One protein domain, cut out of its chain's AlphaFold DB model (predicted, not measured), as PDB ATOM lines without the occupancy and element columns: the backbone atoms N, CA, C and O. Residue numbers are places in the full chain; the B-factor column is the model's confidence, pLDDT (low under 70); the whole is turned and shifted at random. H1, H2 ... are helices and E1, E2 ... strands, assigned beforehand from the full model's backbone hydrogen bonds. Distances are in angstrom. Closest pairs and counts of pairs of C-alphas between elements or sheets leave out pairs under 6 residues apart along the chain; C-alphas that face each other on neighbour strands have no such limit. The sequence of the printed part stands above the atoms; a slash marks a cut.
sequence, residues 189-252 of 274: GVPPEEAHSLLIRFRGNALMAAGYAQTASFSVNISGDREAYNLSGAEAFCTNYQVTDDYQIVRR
ATOM      1  N   GLY A 189      -3.810 -12.563  33.306       88.19
ATOM      2  CA  GLY A 189      -5.222 -12.222  33.153       88.19
ATOM      3  C   GLY A 189      -5.566 -11.477  31.864       88.19
ATOM      4  O   GLY A 189      -6.691 -11.005  31.738       88.19
ATOM      5  N   VAL A 190      -4.640 -11.382  30.902       91.94
ATOM      6  CA  VAL A 190      -4.890 -10.711  29.617       91.94
ATOM      7  C   VAL A 190      -5.592 -11.676  28.647       91.94
ATOM      8  O   VAL A 190      -5.034 -12.736  28.340       91.94
ATOM      9  N   PRO A 191      -6.795 -11.353  28.132       92.31
ATOM     10  CA  PRO A 191      -7.489 -12.187  27.152       92.31
ATOM     11  C   PRO A 191      -6.713 -12.326  25.825       92.31
ATOM     12  O   PRO A 191      -5.991 -11.403  25.439       92.31
ATOM     13  N   PRO A 192      -6.861 -13.437  25.073       90.12
ATOM     14  CA  PRO A 192      -6.100 -13.680  23.841       90.12
ATOM     15  C   PRO A 192      -6.236 -12.600  22.755       90.12
ATOM     16  O   PRO A 192      -5.253 -12.307  22.067       90.12
ATOM     17  N   GLU A 193      -7.424 -12.013  22.575       89.88
ATOM     18  CA  GLU A 193      -7.654 -10.929  21.609       89.88
ATOM     19  C   GLU A 193      -6.927  -9.627  21.988       89.88
ATOM     20  O   GLU A 193      -6.360  -8.940  21.129       89.88
ATOM     21  N   GLU A 194      -6.875  -9.318  23.284       93.94
ATOM     22  CA  GLU A 194      -6.160  -8.159  23.812       93.94
ATOM     23  C   GLU A 194      -4.646  -8.393  23.759       93.94
ATOM     24  O   GLU A 194      -3.900  -7.541  23.274       93.94
ATOM     25  N   ALA A 195      -4.192  -9.590  24.144       94.50
ATOM     26  CA  ALA A 195      -2.795 -10.003  24.068       94.50
ATOM     27  C   ALA A 195      -2.244  -9.899  22.636       94.50
ATOM     28  O   ALA A 195      -1.145  -9.375  22.441       94.50
ATOM     29  N   HIS A 196      -3.014 -10.317  21.623       93.81
ATOM     30  CA  HIS A 196      -2.648 -10.126  20.216       93.81
ATOM     31  C   HIS A 196      -2.405  -8.651  19.884       93.81
ATOM     32  O   HIS A 196      -1.356  -8.297  19.340       93.81
ATOM     33  N   SER A 197      -3.365  -7.791  20.226       94.50
ATOM     34  CA  SER A 197      -3.318  -6.360  19.917       94.50
ATOM     35  C   SER A 197      -2.135  -5.672  20.603       94.50
ATOM     36  O   SER A 197      -1.418  -4.887  19.978       94.50
ATOM     37  N   LEU A 198      -1.876  -6.011  21.867       95.81
ATOM     38  CA  LEU A 198      -0.768  -5.457  22.640       95.81
ATOM     39  C   LEU A 198       0.592  -5.961  22.152       95.81
ATOM     40  O   LEU A 198       1.528  -5.171  22.034       95.81
ATOM     41  N   LEU A 199       0.718  -7.241  21.799       95.56
ATOM     42  CA  LEU A 199       1.956  -7.763  21.218       95.56
ATOM     43  C   LEU A 199       2.249  -7.128  19.856       95.56
ATOM     44  O   LEU A 199       3.408  -6.841  19.572       95.56
ATOM     45  N   ILE A 200       1.239  -6.835  19.035       93.00
ATOM     46  CA  ILE A 200       1.437  -6.067  17.795       93.00
ATOM     47  C   ILE A 200       1.906  -4.644  18.127       93.00
ATOM     48  O   ILE A 200       2.932  -4.196  17.605       93.00
ATOM     49  N   ARG A 201       1.204  -3.958  19.037       94.81
ATOM     50  CA  ARG A 201       1.521  -2.587  19.472       94.81
ATOM     51  C   ARG A 201       2.959  -2.456  19.968       94.81
ATOM     52  O   ARG A 201       3.675  -1.547  19.557       94.81
ATOM     53  N   PHE A 202       3.396  -3.388  20.809       95.62
ATOM     54  CA  PHE A 202       4.719  -3.378  21.427       95.62
ATOM     55  C   PHE A 202       5.749  -4.232  20.677       95.62
ATOM     56  O   PHE A 202       6.747  -4.651  21.264       95.62
ATOM     57  N   ARG A 203       5.533  -4.498  19.380       93.69
ATOM     58  CA  ARG A 203       6.474  -5.220  18.496       93.69
ATOM     59  C   ARG A 203       6.978  -6.545  19.090       93.69
ATOM     60  O   ARG A 203       8.143  -6.914  18.953       93.69
ATOM     61  N   GLY A 204       6.092  -7.263  19.768       91.75
ATOM     62  CA  GLY A 204       6.340  -8.557  20.390       91.75
ATOM     63  C   GLY A 204       7.004  -8.499  21.767       91.75
ATOM     64  O   GLY A 204       7.449  -9.548  22.238       91.75
ATOM     65  N   ASN A 205       7.102  -7.331  22.410       94.06
ATOM     66  CA  ASN A 205       7.592  -7.210  23.784       94.06
ATOM     67  C   ASN A 205       6.493  -7.613  24.786       94.06
ATOM     68  O   ASN A 205       5.573  -6.845  25.064       94.06
ATOM     69  N   ALA A 206       6.607  -8.831  25.322       93.94
ATOM     70  CA  ALA A 206       5.621  -9.410  26.231       93.94
ATOM     71  C   ALA A 206       5.547  -8.693  27.594       93.94
ATOM     72  O   ALA A 206       4.456  -8.573  28.143       93.94
ATOM     73  N   LEU A 207       6.660  -8.154  28.117       94.06
ATOM     74  CA  LEU A 207       6.655  -7.418  29.392       94.06
ATOM     75  C   LEU A 207       5.925  -6.088  29.274       94.06
ATOM     76  O   LEU A 207       5.075  -5.785  30.106       94.06
ATOM     77  N   MET A 208       6.221  -5.325  28.218       95.88
ATOM     78  CA  MET A 208       5.520  -4.065  27.956       95.88
ATOM     79  C   MET A 208       4.027  -4.309  27.766       95.88
ATOM     80  O   MET A 208       3.210  -3.587  28.328       95.88
ATOM     81  N   ALA A 209       3.665  -5.359  27.027       95.69
ATOM     82  CA  ALA A 209       2.274  -5.719  26.808       95.69
ATOM     83  C   ALA A 209       1.556  -6.104  28.118       95.69
ATOM     84  O   ALA A 209       0.483  -5.572  28.396       95.69
ATOM     85  N   ALA A 210       2.156  -6.953  28.960       93.94
ATOM     86  CA  ALA A 210       1.568  -7.354  30.239       93.94
ATOM     87  C   ALA A 210       1.482  -6.202  31.256       93.94
ATOM     88  O   ALA A 210       0.461  -6.042  31.925       93.94
ATOM     89  N   GLY A 211       2.530  -5.380  31.357       93.44
ATOM     90  CA  GLY A 211       2.555  -4.220  32.246       93.44
ATOM     91  C   GLY A 211       1.549  -3.147  31.840       93.44
ATOM     92  O   GLY A 211       0.861  -2.582  32.694       93.44
ATOM     93  N   TYR A 212       1.405  -2.916  30.533       94.44
ATOM     94  CA  TYR A 212       0.403  -2.002  29.998       94.44
ATOM     95  C   TYR A 212      -1.013  -2.498  30.302       94.44
ATOM     96  O   TYR A 212      -1.818  -1.723  30.813       94.44
ATOM     97  N   ALA A 213      -1.308  -3.781  30.056       92.50
ATOM     98  CA  ALA A 213      -2.622  -4.368  30.339       92.50
ATOM     99  C   ALA A 213      -2.998  -4.258  31.826       92.50
ATOM    100  O   ALA A 213      -4.085  -3.795  32.167       92.50
ATOM    101  N   GLN A 214      -2.068  -4.601  32.724       89.44
ATOM    102  CA  GLN A 214      -2.299  -4.481  34.165       89.44
ATOM    103  C   GLN A 214      -2.545  -3.037  34.588       89.44
ATOM    104  O   GLN A 214      -3.506  -2.769  35.304       89.44
ATOM    105  N   THR A 215      -1.732  -2.094  34.109       87.06
ATOM    106  CA  THR A 215      -1.899  -0.676  34.454       87.06
ATOM    107  C   THR A 215      -3.230  -0.130  33.927       87.06
ATOM    108  O   THR A 215      -3.951   0.568  34.642       87.06
ATOM    109  N   ALA A 216      -3.601  -0.510  32.702       84.94
ATOM    110  CA  ALA A 216      -4.845  -0.091  32.070       84.94
ATOM    111  C   ALA A 216      -6.095  -0.636  32.783       84.94
ATOM    112  O   ALA A 216      -7.118   0.055  32.784       84.94
ATOM    113  N   SER A 217      -6.004  -1.811  33.420       80.44
ATOM    114  CA  SER A 217      -7.110  -2.465  34.136       80.44
ATOM    115  C   SER A 217      -7.546  -1.755  35.427       80.44
ATOM    116  O   SER A 217      -8.662  -1.971  35.901       80.44
ATOM    117  N   PHE A 218      -6.715  -0.873  35.998       77.31
ATOM    118  CA  PHE A 218      -7.071  -0.159  37.224       77.31
ATOM    119  C   PHE A 218      -8.049   0.990  36.955       77.31
ATOM    120  O   PHE A 218      -7.733   1.958  36.256       77.31
ATOM    121  N   SER A 219      -9.214   0.948  37.599       62.75
ATOM    122  CA  SER A 219     -10.210   2.028  37.601       62.75
ATOM    123  C   SER A 219      -9.777   3.204  38.490       62.75
ATOM    124  O   SER A 219     -10.388   3.485  39.516       62.75
ATOM    125  N   VAL A 220      -8.688   3.880  38.125       64.25
ATOM    126  CA  VAL A 220      -8.219   5.107  38.791       64.25
ATOM    127  C   VAL A 220      -8.793   6.341  38.103       64.25
ATOM    128  O   VAL A 220      -8.788   6.429  36.874       64.25
ATOM    129  N   ASN A 221      -9.263   7.306  38.895       63.38
ATOM    130  CA  ASN A 221      -9.723   8.599  38.398       63.38
ATOM    131  C   ASN A 221      -8.491   9.474  38.110       63.38
ATOM    132  O   ASN A 221      -7.947  10.109  39.011       63.38
ATOM    133  N   ILE A 222      -7.979   9.412  36.879       63.69
ATOM    134  CA  ILE A 222      -6.735  10.091  36.499       63.69
ATOM    135  C   ILE A 222      -7.068  11.464  35.923       63.69
ATOM    136  O   ILE A 222      -7.664  11.568  34.855       63.69
ATOM    137  N   SER A 223      -6.640  12.527  36.604       56.38
ATOM    138  CA  SER A 223      -6.594  13.865  36.020       56.38
ATOM    139  C   SER A 223      -5.363  13.959  35.108       56.38
ATOM    140  O   SER A 223      -4.258  14.178  35.602       56.38
ATOM    141  N   GLY A 224      -5.511  13.736  33.798       69.56
ATOM    142  CA  GLY A 224      -4.394  13.822  32.846       69.56
ATOM    143  C   GLY A 224      -4.445  12.806  31.704       69.56
ATOM    144  O   GLY A 224      -5.478  12.193  31.444       69.56
ATOM    145  N   ASP A 225      -3.314  12.643  31.014       84.12
ATOM    146  CA  ASP A 225      -3.168  11.719  29.888       84.12
ATOM    147  C   ASP A 225      -3.089  10.260  30.371       84.12
ATOM    148  O   ASP A 225      -2.072   9.791  30.893       84.12
ATOM    149  N   ARG A 226      -4.198   9.534  30.190       85.12
ATOM    150  CA  ARG A 226      -4.338   8.117  30.549       85.12
ATOM    151  C   ARG A 226      -3.324   7.226  29.828       85.12
ATOM    152  O   ARG A 226      -2.896   6.226  30.397       85.12
ATOM    153  N   GLU A 227      -2.943   7.570  28.603       88.69
ATOM    154  CA  GLU A 227      -1.987   6.792  27.818       88.69
ATOM    155  C   GLU A 227      -0.581   6.900  28.414       88.69
ATOM    156  O   GLU A 227       0.062   5.881  28.668       88.69
ATOM    157  N   ALA A 228      -0.138   8.119  28.733       87.44
ATOM    158  CA  ALA A 228       1.151   8.351  29.382       87.44
ATOM    159  C   ALA A 228       1.260   7.618  30.732       87.44
ATOM    160  O   ALA A 228       2.298   7.027  31.040       87.44
ATOM    161  N   TYR A 229       0.172   7.592  31.511       88.69
ATOM    162  CA  TYR A 229       0.111   6.824  32.755       88.69
ATOM    163  C   TYR A 229       0.286   5.316  32.518       88.69
ATOM    164  O   TYR A 229       1.107   4.680  33.179       88.69
ATOM    165  N   ASN A 230      -0.451   4.745  31.558       90.62
ATOM    166  CA  ASN A 230      -0.370   3.316  31.253       90.62
ATOM    167  C   ASN A 230       1.033   2.904  30.781       90.62
ATOM    168  O   ASN A 230       1.530   1.852  31.180       90.62
ATOM    169  N   LEU A 231       1.680   3.732  29.954       92.56
ATOM    170  CA  LEU A 231       3.046   3.489  29.484       92.56
ATOM    171  C   LEU A 231       4.058   3.535  30.631       92.56
ATOM    172  O   LEU A 231       4.872   2.624  30.750       92.56
ATOM    173  N   SER A 232       3.964   4.531  31.514       91.81
ATOM    174  CA  SER A 232       4.848   4.628  32.680       91.81
ATOM    175  C   SER A 232       4.683   3.433  33.630       91.81
ATOM    176  O   SER A 232       5.671   2.867  34.102       91.81
ATOM    177  N   GLY A 233       3.446   2.977  33.859       90.06
ATOM    178  CA  GLY A 233       3.190   1.757  34.630       90.06
ATOM    179  C   GLY A 233       3.741   0.496  33.956       90.06
ATOM    180  O   GLY A 233       4.316  -0.363  34.628       90.06
ATOM    181  N   ALA A 234       3.658   0.403  32.625       93.25
ATOM    182  CA  ALA A 234       4.256  -0.692  31.864       93.25
ATOM    183  C   ALA A 234       5.791  -0.723  31.978       93.25
ATOM    184  O   ALA A 234       6.380  -1.795  32.136       93.25
ATOM    185  N   GLU A 235       6.448   0.436  31.953       93.94
ATOM    186  CA  GLU A 235       7.896   0.544  32.156       93.94
ATOM    187  C   GLU A 235       8.297   0.105  33.570       93.94
ATOM    188  O   GLU A 235       9.222  -0.695  33.731       93.94
ATOM    189  N   ALA A 236       7.554   0.539  34.594       91.88
ATOM    190  CA  ALA A 236       7.757   0.101  35.977       91.88
ATOM    191  C   ALA A 236       7.502  -1.407  36.168       91.88
ATOM    192  O   ALA A 236       8.143  -2.059  36.991       91.88
ATOM    193  N   PHE A 237       6.595  -2.001  35.393       92.56
ATOM    194  CA  PHE A 237       6.409  -3.450  35.375       92.56
ATOM    195  C   PHE A 237       7.658  -4.169  34.840       92.56
ATOM    196  O   PHE A 237       8.112  -5.158  35.420       92.56
ATOM    197  N   CYS A 238       8.278  -3.647  33.780       92.38
ATOM    198  CA  CYS A 238       9.449  -4.264  33.148       92.38
ATOM    199  C   CYS A 238      10.691  -4.331  34.054       92.38
ATOM    200  O   CYS A 238      11.566  -5.171  33.829       92.38
ATOM    201  N   THR A 239      10.786  -3.479  35.081       92.75
ATOM    202  CA  THR A 239      11.891  -3.521  36.055       92.75
ATOM    203  C   THR A 239      11.739  -4.662  37.061       92.75
ATOM    204  O   THR A 239      12.737  -5.202  37.529       92.75
ATOM    205  N   ASN A 240      10.501  -5.069  37.355       91.19
ATOM    206  CA  ASN A 240      10.175  -6.060  38.382       91.19
ATOM    207  C   ASN A 240       9.979  -7.478  37.832       91.19
ATOM    208  O   ASN A 240      10.020  -8.448  38.591       91.19
ATOM    209  N   TYR A 241       9.758  -7.605  36.526       93.31
ATOM    210  CA  TYR A 241       9.475  -8.871  35.857       93.31
ATOM    211  C   TYR A 241      10.503  -9.175  34.762       93.31
ATOM    212  O   TYR A 241      11.257  -8.307  34.308       93.31
ATOM    213  N   GLN A 242      10.562 -10.439  34.364       93.38
ATOM    214  CA  GLN A 242      11.379 -10.941  33.264       93.38
ATOM    215  C   GLN A 242      10.604 -11.989  32.463       93.38
ATOM    216  O   GLN A 242       9.595 -12.512  32.934       93.38
ATOM    217  N   VAL A 243      11.080 -12.276  31.251       92.81
ATOM    218  CA  VAL A 243      10.525 -13.313  30.374       92.81
ATOM    219  C   VAL A 243      11.503 -14.478  30.341       92.81
ATOM    220  O   VAL A 243      12.692 -14.259  30.115       92.81
ATOM    221  N   THR A 244      11.015 -15.687  30.590       92.19
ATOM    222  CA  THR A 244      11.781 -16.936  30.496       92.19
ATOM    223  C   THR A 244      11.943 -17.388  29.039       92.19
ATOM    224  O   THR A 244      11.316 -16.843  28.126       92.19
ATOM    225  N   ASP A 245      12.763 -18.415  28.804       88.50
ATOM    226  CA  ASP A 245      13.006 -18.960  27.459       88.50
ATOM    227  C   ASP A 245      11.743 -19.550  26.800       88.50
ATOM    228  O   ASP A 245      11.621 -19.548  25.575       88.50
ATOM    229  N   ASP A 246      10.778 -20.005  27.601       88.31
ATOM    230  CA  ASP A 246       9.448 -20.472  27.187       88.31
ATOM    231  C   ASP A 246       8.382 -19.355  27.186       88.31
ATOM    232  O   ASP A 246       7.178 -19.613  27.138       88.31
ATOM    233  N   TYR A 247       8.828 -18.095  27.195       91.62
ATOM    234  CA  TYR A 247       8.012 -16.883  27.105       91.62
ATOM    235  C   TYR A 247       7.020 -16.661  28.255       91.62
ATOM    236  O   TYR A 247       6.094 -15.854  28.121       91.62
ATOM    237  N   GLN A 248       7.237 -17.304  29.404       91.44
ATOM    238  CA  GLN A 248       6.482 -17.019  30.621       91.44
ATOM    239  C   GLN A 248       7.003 -15.747  31.282       91.44
ATOM    240  O   GLN A 248       8.200 -15.461  31.275       91.44
ATOM    241  N   ILE A 249       6.097 -14.963  31.858       92.31
ATOM    242  CA  ILE A 249       6.460 -13.757  32.598       92.31
ATOM    243  C   ILE A 249       6.552 -14.123  34.078       92.31
ATOM    244  O   ILE A 249       5.601 -14.621  34.673       92.31
ATOM    245  N   VAL A 250       7.704 -13.869  34.686       91.06
ATOM    246  CA  VAL A 250       7.963 -14.189  36.094       91.06
ATOM    247  C   VAL A 250       8.535 -12.977  36.808       91.06
ATOM    248  O   VAL A 250       9.198 -12.133  36.200       91.06
ATOM    249  N   ARG A 251       8.263 -12.860  38.109       91.00
ATOM    250  CA  ARG A 251       8.866 -11.806  38.928       91.00
ATOM    251  C   ARG A 251      10.365 -12.076  39.037       91.00
ATOM    252  O   ARG A 251      10.767 -13.222  39.221       91.00
ATOM    253  N   ARG A 252      11.190 -11.037  38.914       90.56
ATOM    254  CA  ARG A 252      12.632 -11.165  39.153       90.56
ATOM    255  C   ARG A 252      12.851 -11.541  40.614       90.56
ATOM    256  O   ARG A 252      12.231 -10.948  41.500       90.56
TER     257      ARG A 252
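Overview. This is residues 189 to 252 of the 274 residues of a protein of Pseudomonas chengduensis (UniProt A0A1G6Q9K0). Three helices pack in a small stack with H2 in the middle: H1 crosses it on one side, H3 crosses it closely on the other, and the hairpin of E1 and E2 sits near the first residues of H2. Away from that hairpin, residues 219 to 225 stick out as a free loop between H2 and H3. The printed part has 64 residues, with three named helices and then two named strands, in the order H1, H2, H3, E1, E2; the sheet, E1 - E2, is antiparallel and the class is mostly helix. The whole is compact, with a radius of gyration of the C-alphas of 11.8 A, and spans 39 by 26 by 20 A, only just elongated.

Along the chain. Find C-alpha 192 at (-6.100, -13.680, 23.841); from there H1 runs to residue 201, 14.1 A away. H2 follows, residues 206 to 217, 16.5 A. H3, residues 226 to 240, is 21.7 A long from C-alpha 226 at (-4.338, 8.117, 30.549). E1 is residues 241 to 243, and E2, residues 249 to 251, ends at C-alpha 251 at (8.866, -11.806, 38.928).

Arrangement. Look first at the closest C-alphas of H1 and H2, Leu 198 and Ala 209, 5.2 A apart: these helices touch at a steep tilt of 65 degrees, opposite ways. H2 and H3 touch, closest at the C-alphas of Gly 211 and Ala 234, 3.9 A, at a steep tilt of 50 degrees, opposite ways. H1 and H3 are apart. In the hairpin E1 and E2, N 242 and O 250 are within hydrogen-bond range at 2.8 A. The closest C-alphas of H2 and E1, Leu 207 and Gln 242, are 7.1 A apart. In H1 and H2 every O i to N i+4 pair is within hydrogen-bond range; in H3, 10 of 11 are.

Size, cuts and confidence. The two C-alphas farthest apart, Ser 223 and Asp 245, are 39.2 A from each other. The printed part has no cut, and no link between named elements is long. Look at residues 219 to 224 for the model's low confidence, under 70; the mean pLDDT of the printed part is 88.8.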